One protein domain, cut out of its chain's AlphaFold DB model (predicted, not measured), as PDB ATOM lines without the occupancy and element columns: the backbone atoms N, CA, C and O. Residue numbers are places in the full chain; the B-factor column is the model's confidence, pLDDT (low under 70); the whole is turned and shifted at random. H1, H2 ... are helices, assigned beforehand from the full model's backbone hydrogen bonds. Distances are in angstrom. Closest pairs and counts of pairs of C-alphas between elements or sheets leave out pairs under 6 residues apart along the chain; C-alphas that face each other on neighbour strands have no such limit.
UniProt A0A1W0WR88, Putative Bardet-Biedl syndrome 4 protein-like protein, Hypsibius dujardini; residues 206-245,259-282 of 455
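What this domain is: This is residues 206 to 245 and 259 to 282 of the 455 residues of the protein "Putative Bardet-Biedl syndrome 4 protein-like protein" of Hypsibius dujardini (UniProt A0A1W0WR88). Three helices pack in sequence, each running opposite ways to the one before: H2 is in the middle, with H1 on one side of it and the longer H3 on another, and H1 and H3 stay apart. H1 and H2 make a helical hairpin, and H3 makes the long axis of the whole. The printed part has 64 residues, with three named helices in the order H1, H2, H3 and no named strand, and its class is all helix. It is compact, with a radius of gyration of the C-alphas of 11.8 A, and elongated, with spans of 32 by 20 by 20 A.

Where its parts are: Start at Arg 206 and go on to C-alpha 210 at (180.247, 121.465, 133.981), where H1 begins; it takes residues 210 to 221 and measures 16.3 A. Next look at C-alpha 229 at (161.802, 122.231, 131.171), where H2, residues 229 to 241, begins its 18.4 A. After the cut find H3, residues 259 to 279, which runs 30.5 A to C-alpha 279 at (156.636, 119.278, 130.140).

How they stand to each other: H1 and H2 touch, and their closest C-alphas are those of Ile 210 and Cys 238, 5.8 A apart. This hairpin has a shallow tilt of 28 degrees, opposite ways. H2 and H3 touch with 29 pairs of C-alphas within 8 A; compare Gly 236 with Ala 269, whose C-alphas are the closest, at 3.9 A. They stand at a shallow tilt of 19 degrees, opposite ways. H1 and H3 are apart. Along the backbones of H1, H2 and H3, every O i to N i+4 pair is within hydrogen-bond range.

The domain as a whole: The C-alphas farthest apart are those of Lys 245 and Leu 282, at 34.9 A. The link from H1 to H2 is short, with 7 residues. The link from H2 to H3 goes across the cut: residues 246 to 258 are not printed, and C-alphas 245 and 259 are 8.5 A apart. The mean pLDDT of the printed part is 85.3; look for values under 70 at residue 224 and residues 244 to 245.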
ATOM      1  N   ARG A 206     179.076 126.760 129.055       74.56
ATOM      2  CA  ARG A 206     179.836 127.175 127.858       74.56
ATOM      3  C   ARG A 206     181.327 127.350 128.112       74.56
ATOM      4  O   ARG A 206     182.132 127.077 127.232       74.56
ATOM      5  N   LYS A 207     181.708 127.749 129.326       76.69
ATOM      6  CA  LYS A 207     183.113 127.775 129.766       76.69
ATOM      7  C   LYS A 207     183.655 126.387 130.129       76.69
ATOM      8  O   LYS A 207     184.773 126.296 130.626       76.69
ATOM      9  N   VAL A 208     182.881 125.322 129.890       78.12
ATOM     10  CA  VAL A 208     183.225 123.925 130.198       78.12
ATOM     11  C   VAL A 208     183.387 123.674 131.711       78.12
ATOM     12  O   VAL A 208     183.871 122.629 132.139       78.12
ATOM     13  N   ASP A 209     182.896 124.582 132.564       83.19
ATOM     14  CA  ASP A 209     182.761 124.359 134.009       83.19
ATOM     15  C   ASP A 209     181.451 123.607 134.299       83.19
ATOM     16  O   ASP A 209     180.464 124.153 134.801       83.19
ATOM     17  N   ILE A 210     181.432 122.330 133.908       84.81
ATOM     18  CA  ILE A 210     180.247 121.465 133.981       84.81
ATOM     19  C   ILE A 210     179.821 121.207 135.431       84.81
ATOM     20  O   ILE A 210     178.630 121.240 135.741       84.81
ATOM     21  N   ASP A 211     180.776 120.976 136.336       87.00
ATOM     22  CA  ASP A 211     180.481 120.721 137.751       87.00
ATOM     23  C   ASP A 211     179.960 121.980 138.457       87.00
ATOM     24  O   ASP A 211     179.053 121.900 139.290       87.00
ATOM     25  N   GLY A 212     180.503 123.153 138.120       87.62
ATOM     26  CA  GLY A 212     179.990 124.428 138.600       87.62
ATOM     27  C   GLY A 212     178.574 124.709 138.097       87.62
ATOM     28  O   GLY A 212     177.718 125.089 138.898       87.62
ATOM     29  N   ALA A 213     178.298 124.449 136.813       86.94
ATOM     30  CA  ALA A 213     176.963 124.583 136.228       86.94
ATOM     31  C   ALA A 213     175.935 123.656 136.900       86.94
ATOM     32  O   ALA A 213     174.864 124.117 137.297       86.94
ATOM     33  N   LEU A 214     176.281 122.378 137.111       89.62
ATOM     34  CA  LEU A 214     175.408 121.415 137.791       89.62
ATOM     35  C   LEU A 214     175.029 121.875 139.193       89.62
ATOM     36  O   LEU A 214     173.851 121.854 139.518       89.62
ATOM     37  N   LYS A 215     175.974 122.390 139.989       90.69
ATOM     38  CA  LYS A 215     175.663 122.924 141.327       90.69
ATOM     39  C   LYS A 215     174.623 124.045 141.285       90.69
ATOM     40  O   LYS A 215     173.821 124.163 142.208       90.69
ATOM     41  N   LYS A 216     174.640 124.886 140.243       88.31
ATOM     42  CA  LYS A 216     173.643 125.955 140.072       88.31
ATOM     43  C   LYS A 216     172.281 125.388 139.705       88.31
ATOM     44  O   LYS A 216     171.293 125.794 140.302       88.31
ATOM     45  N   TYR A 217     172.227 124.432 138.783       89.19
ATOM     46  CA  TYR A 217     170.967 123.802 138.396       89.19
ATOM     47  C   TYR A 217     170.374 122.924 139.511       89.19
ATOM     48  O   TYR A 217     169.173 122.962 139.749       89.19
ATOM     49  N   GLU A 218     171.204 122.184 140.244       87.69
ATOM     50  CA  GLU A 218     170.796 121.380 141.402       87.69
ATOM     51  C   GLU A 218     170.243 122.248 142.535       87.69
ATOM     52  O   GLU A 218     169.296 121.837 143.198       87.69
ATOM     53  N   ALA A 219     170.778 123.461 142.731       86.56
ATOM     54  CA  ALA A 219     170.231 124.418 143.692       86.56
ATOM     55  C   ALA A 219     168.787 124.827 143.349       86.56
ATOM     56  O   ALA A 219     167.979 124.979 144.261       86.56
ATOM     57  N   ILE A 220     168.447 124.939 142.058       84.81
ATOM     58  CA  ILE A 220     167.064 125.180 141.609       84.81
ATOM     59  C   ILE A 220     166.187 123.965 141.938       84.81
ATOM     60  O   ILE A 220     165.090 124.101 142.467       84.81
ATOM     61  N   LEU A 221     166.692 122.758 141.666       85.19
ATOM     62  CA  LEU A 221     165.955 121.504 141.849       85.19
ATOM     63  C   LEU A 221     165.763 121.086 143.319       85.19
ATOM     64  O   LEU A 221     165.072 120.096 143.566       85.19
ATOM     65  N   GLN A 222     166.338 121.808 144.290       83.31
ATOM     66  CA  GLN A 222     166.032 121.599 145.713       83.31
ATOM     67  C   GLN A 222     164.556 121.857 146.025       83.31
ATOM     68  O   GLN A 222     164.013 121.228 146.933       83.31
ATOM     69  N   ASP A 223     163.907 122.739 145.260       78.81
ATOM     70  CA  ASP A 223     162.461 122.909 145.266       78.81
ATOM     71  C   ASP A 223     161.846 122.124 144.088       78.81
ATOM     72  O   ASP A 223     162.002 122.517 142.928       78.81
ATOM     73  N   PRO A 224     161.118 121.017 144.340       68.62
ATOM     74  CA  PRO A 224     160.486 120.233 143.280       68.62
ATOM     75  C   PRO A 224     159.481 121.025 142.433       68.62
ATOM     76  O   PRO A 224     159.207 120.625 141.300       68.62
ATOM     77  N   SER A 225     158.927 122.121 142.964       71.12
ATOM     78  CA  SER A 225     157.994 122.990 142.241       71.12
ATOM     79  C   SER A 225     158.688 123.929 141.244       71.12
ATOM     80  O   SER A 225     158.046 124.388 140.302       71.12
ATOM     81  N   ALA A 226     160.004 124.133 141.383       70.50
ATOM     82  CA  ALA A 226     160.832 124.982 140.523       70.50
ATOM     83  C   ALA A 226     161.483 124.228 139.343       70.50
ATOM     84  O   ALA A 226     162.299 124.776 138.603       70.50
ATOM     85  N   ALA A 227     161.162 122.944 139.148       78.75
ATOM     86  CA  ALA A 227     161.744 122.140 138.078       78.75
ATOM     87  C   ALA A 227     161.139 122.497 136.710       78.75
ATOM     88  O   ALA A 227     160.158 121.892 136.286       78.75
ATOM     89  N   SER A 228     161.739 123.448 135.995       86.75
ATOM     90  CA  SER A 228     161.290 123.823 134.650       86.75
ATOM     91  C   SER A 228     161.868 122.931 133.537       86.75
ATOM     92  O   SER A 228     162.902 122.270 133.716       86.75
ATOM     93  N   PRO A 229     161.256 122.937 132.331       88.06
ATOM     94  CA  PRO A 229     161.802 122.231 131.171       88.06
ATOM     95  C   PRO A 229     163.208 122.715 130.790       88.06
ATOM     96  O   PRO A 229     164.014 121.923 130.306       88.06
ATOM     97  N   ALA A 230     163.515 124.000 131.009       86.44
ATOM     98  CA  ALA A 230     164.810 124.591 130.677       86.44
ATOM     99  C   ALA A 230     165.920 124.090 131.613       86.44
ATOM    100  O   ALA A 230     166.989 123.698 131.138       86.44
ATOM    101  N   VAL A 231     165.647 124.014 132.922       88.06
ATOM    102  CA  VAL A 231     166.588 123.458 133.911       88.06
ATOM    103  C   VAL A 231     166.876 121.993 133.601       88.06
ATOM    104  O   VAL A 231     168.035 121.606 133.479       88.06
ATOM    105  N   LEU A 232     165.831 121.182 133.404       91.19
ATOM    106  CA  LEU A 232     165.980 119.756 133.096       91.19
ATOM    107  C   LEU A 232     166.728 119.522 131.777       91.19
ATOM    108  O   LEU A 232     167.546 118.605 131.691       91.19
ATOM    109  N   ASN A 233     166.490 120.366 130.769       89.94
ATOM    110  CA  ASN A 233     167.256 120.341 129.530       89.94
ATOM    111  C   ASN A 233     168.751 120.538 129.805       89.94
ATOM    112  O   ASN A 233     169.566 119.706 129.414       89.94
ATOM    113  N   ASN A 234     169.110 121.598 130.528       88.94
ATOM    114  CA  ASN A 234     170.511 121.942 130.758       88.94
ATOM    115  C   ASN A 234     171.222 120.964 131.702       88.94
ATOM    116  O   ASN A 234     172.378 120.628 131.458       88.94
ATOM    117  N   VAL A 235     170.533 120.425 132.712       90.62
ATOM    118  CA  VAL A 235     171.058 119.338 133.557       90.62
ATOM    119  C   VAL A 235     171.368 118.100 132.718       90.62
ATOM    120  O   VAL A 235     172.449 117.525 132.848       90.62
ATOM    121  N   GLY A 236     170.460 117.713 131.815       89.31
ATOM    122  CA  GLY A 236     170.688 116.591 130.907       89.31
ATOM    123  C   GLY A 236     171.916 116.798 130.018       89.31
ATOM    124  O   GLY A 236     172.731 115.890 129.866       89.31
ATOM    125  N   LEU A 237     172.097 118.016 129.502       87.06
ATOM    126  CA  LEU A 237     173.281 118.393 128.731       87.06
ATOM    127  C   LEU A 237     174.570 118.370 129.563       87.06
ATOM    128  O   LEU A 237     175.597 117.910 129.074       87.06
ATOM    129  N   CYS A 238     174.536 118.823 130.816       88.19
ATOM    130  CA  CYS A 238     175.698 118.767 131.699       88.19
ATOM    131  C   CYS A 238     176.137 117.327 131.985       88.19
ATOM    132  O   CYS A 238     177.331 117.044 131.959       88.19
ATOM    133  N   TYR A 239     175.198 116.402 132.215       88.69
ATOM    134  CA  TYR A 239     175.553 114.989 132.372       88.69
ATOM    135  C   TYR A 239     176.136 114.388 131.089       88.69
ATOM    136  O   TYR A 239     177.064 113.588 131.183       88.69
ATOM    137  N   LEU A 240     175.665 114.809 129.908       84.00
ATOM    138  CA  LEU A 240     176.262 114.408 128.627       84.00
ATOM    139  C   LEU A 240     177.668 114.973 128.414       84.00
ATOM    140  O   LEU A 240     178.514 114.308 127.828       84.00
ATOM    141  N   ALA A 241     177.915 116.193 128.887       82.81
ATOM    142  CA  ALA A 241     179.201 116.866 128.751       82.81
ATOM    143  C   ALA A 241     180.254 116.382 129.761       82.81
ATOM    144  O   ALA A 241     181.431 116.720 129.619       82.81
ATOM    145  N   LYS A 242     179.874 115.607 130.790       82.62
ATOM    146  CA  LYS A 242     180.850 115.067 131.743       82.62
ATOM    147  C   LYS A 242     181.817 114.126 131.016       82.62
ATOM    148  O   LYS A 242     181.376 113.152 130.405       82.62
ATOM    149  N   PRO A 243     183.139 114.360 131.117       70.19
ATOM    150  CA  PRO A 243     184.112 113.535 130.426       70.19
ATOM    151  C   PRO A 243     184.063 112.106 130.963       70.19
ATOM    152  O   PRO A 243     183.960 111.876 132.173       70.19
ATOM    153  N   ARG A 244     184.207 111.132 130.062       69.00
ATOM    154  CA  ARG A 244     184.469 109.750 130.456       69.00
ATOM    155  C   ARG A 244     185.820 109.734 131.165       69.00
ATOM    156  O   ARG A 244     186.856 109.940 130.535       69.00
ATOM    157  N   LYS A 245     185.825 109.538 132.485       67.00
ATOM    158  CA  LYS A 245     187.080 109.392 133.228       67.00
ATOM    159  C   LYS A 245     187.802 108.179 132.652       67.00
ATOM    160  O   LYS A 245     187.258 107.079 132.667       67.00
ATOM    161  N   ASP A 259     183.113 102.917 133.671       71.94
ATOM    162  CA  ASP A 259     182.035 102.621 132.731       71.94
ATOM    163  C   ASP A 259     180.650 102.614 133.399       71.94
ATOM    164  O   ASP A 259     179.667 103.022 132.774       71.94
ATOM    165  N   GLU A 260     180.556 102.231 134.679       80.44
ATOM    166  CA  GLU A 260     179.325 102.364 135.472       80.44
ATOM    167  C   GLU A 260     178.969 103.837 135.700       80.44
ATOM    168  O   GLU A 260     177.816 104.222 135.502       80.44
ATOM    169  N   GLU A 261     179.953 104.679 136.041       80.06
ATOM    170  CA  GLU A 261     179.738 106.120 136.256       80.06
ATOM    171  C   GLU A 261     179.250 106.806 134.965       80.06
ATOM    172  O   GLU A 261     178.287 107.574 134.982       80.06
ATOM    173  N   TYR A 262     179.854 106.478 133.816       81.69
ATOM    174  CA  TYR A 262     179.412 107.005 132.522       81.69
ATOM    175  C   TYR A 262     177.993 106.540 132.159       81.69
ATOM    176  O   TYR A 262     177.157 107.348 131.754       81.69
ATOM    177  N   SER A 263     177.687 105.257 132.362       84.56
ATOM    178  CA  SER A 263     176.345 104.710 132.115       84.56
ATOM    179  C   SER A 263     175.285 105.395 132.983       84.56
ATOM    180  O   SER A 263     174.176 105.674 132.522       84.56
ATOM    181  N   GLN A 264     175.640 105.728 134.224       87.56
ATOM    182  CA  GLN A 264     174.784 106.469 135.140       87.56
ATOM    183  C   GLN A 264     174.545 107.911 134.663       87.56
ATOM    184  O   GLN A 264     173.401 108.367 134.674       87.56
ATOM    185  N   HIS A 265     175.577 108.611 134.177       88.38
ATOM    186  CA  HIS A 265     175.415 109.944 133.582       88.38
ATOM    187  C   HIS A 265     174.474 109.926 132.371       88.38
ATOM    188  O   HIS A 265     173.585 110.771 132.268       88.38
ATOM    189  N   ILE A 266     174.611 108.931 131.492       88.00
ATOM    190  CA  ILE A 266     173.720 108.760 130.339       88.00
ATOM    191  C   ILE A 266     172.277 108.508 130.789       88.00
ATOM    192  O   ILE A 266     171.353 109.124 130.255       88.00
ATOM    193  N   LEU A 267     172.060 107.662 131.801       90.75
ATOM    194  CA  LEU A 267     170.725 107.411 132.344       90.75
ATOM    195  C   LEU A 267     170.092 108.689 132.920       90.75
ATOM    196  O   LEU A 267     168.919 108.967 132.656       90.75
ATOM    197  N   TYR A 268     170.868 109.493 133.654       91.75
ATOM    198  CA  TYR A 268     170.405 110.786 134.160       91.75
ATOM    199  C   TYR A 268     170.078 111.767 133.036       91.75
ATOM    200  O   TYR A 268     169.033 112.419 133.093       91.75
ATOM    201  N   ALA A 269     170.898 111.822 131.985       91.12
ATOM    202  CA  ALA A 269     170.623 112.647 130.817       91.12
ATOM    203  C   ALA A 269     169.317 112.244 130.115       91.12
ATOM    204  O   ALA A 269     168.472 113.102 129.855       91.12
ATOM    205  N   VAL A 270     169.106 110.942 129.875       92.44
ATOM    206  CA  VAL A 270     167.854 110.416 129.300       92.44
ATOM    207  C   VAL A 270     166.659 110.806 130.168       92.44
ATOM    208  O   VAL A 270     165.676 111.329 129.643       92.44
ATOM    209  N   GLY A 271     166.741 110.589 131.484       92.88
ATOM    210  CA  GLY A 271     165.660 110.905 132.418       92.88
ATOM    211  C   GLY A 271     165.295 112.390 132.420       92.88
ATOM    212  O   GLY A 271     164.120 112.737 132.282       92.88
ATOM    213  N   CYS A 272     166.297 113.269 132.504       92.50
ATOM    214  CA  CYS A 272     166.090 114.717 132.523       92.50
ATOM    215  C   CYS A 272     165.496 115.223 131.203       92.50
ATOM    216  O   CYS A 272     164.476 115.912 131.219       92.50
ATOM    217  N   LEU A 273     166.063 114.830 130.056       91.94
ATOM    218  CA  LEU A 273     165.583 115.285 128.747       91.94
ATOM    219  C   LEU A 273     164.190 114.740 128.405       91.94
ATOM    220  O   LEU A 273     163.365 115.466 127.849       91.94
ATOM    221  N   LYS A 274     163.881 113.487 128.761       93.56
ATOM    222  CA  LYS A 274     162.534 112.925 128.567       93.56
ATOM    223  C   LYS A 274     161.499 113.622 129.442       93.56
ATOM    224  O   LYS A 274     160.409 113.916 128.954       93.56
ATOM    225  N   LYS A 275     161.836 113.933 130.699       92.75
ATOM    226  CA  LYS A 275     160.960 114.719 131.579       92.75
ATOM    227  C   LYS A 275     160.758 116.135 131.032       92.75
ATOM    228  O   LYS A 275     159.625 116.600 130.964       92.75
ATOM    229  N   ALA A 276     161.818 116.779 130.545       92.62
ATOM    230  CA  ALA A 276     161.725 118.082 129.887       92.62
ATOM    231  C   ALA A 276     160.793 118.038 128.659       92.62
ATOM    232  O   ALA A 276     159.952 118.921 128.492       92.62
ATOM    233  N   GLN A 277     160.873 116.979 127.842       93.06
ATOM    234  CA  GLN A 277     159.985 116.780 126.692       93.06
ATOM    235  C   GLN A 277     158.516 116.616 127.107       93.06
ATOM    236  O   GLN A 277     157.638 117.159 126.443       93.06
ATOM    237  N   GLN A 278     158.236 115.884 128.189       92.81
ATOM    238  CA  GLN A 278     156.869 115.728 128.699       92.81
ATOM    239  C   GLN A 278     156.263 117.068 129.129       92.81
ATOM    240  O   GLN A 278     155.074 117.294 128.925       92.81
ATOM    241  N   MET A 279     157.080 117.957 129.696       90.75
ATOM    242  CA  MET A 279     156.636 119.278 130.140       90.75
ATOM    243  C   MET A 279     156.518 120.289 128.989       90.75
ATOM    244  O   MET A 279     155.666 121.169 129.041       90.75
ATOM    245  N   ALA A 280     157.355 120.173 127.953       89.56
ATOM    246  CA  ALA A 280     157.375 121.083 126.808       89.56
ATOM    247  C   ALA A 280     157.513 120.320 125.468       89.56
ATOM    248  O   ALA A 280     158.571 120.362 124.832       89.56
ATOM    249  N   PRO A 281     156.446 119.642 124.998       90.06
ATOM    250  CA  PRO A 281     156.510 118.744 123.838       90.06
ATOM    251  C   PRO A 281     156.772 119.455 122.504       90.06
ATOM    252  O   PRO A 281     157.262 118.832 121.566       90.06
ATOM    253  N   LEU A 282     156.468 120.753 122.414       88.94
ATOM    254  CA  LEU A 282     156.660 121.570 121.210       88.94
ATOM    255  C   LEU A 282     157.992 122.337 121.204       88.94
ATOM    256  O   LEU A 282     158.248 123.129 120.299       88.94
TER     257      LEU A 282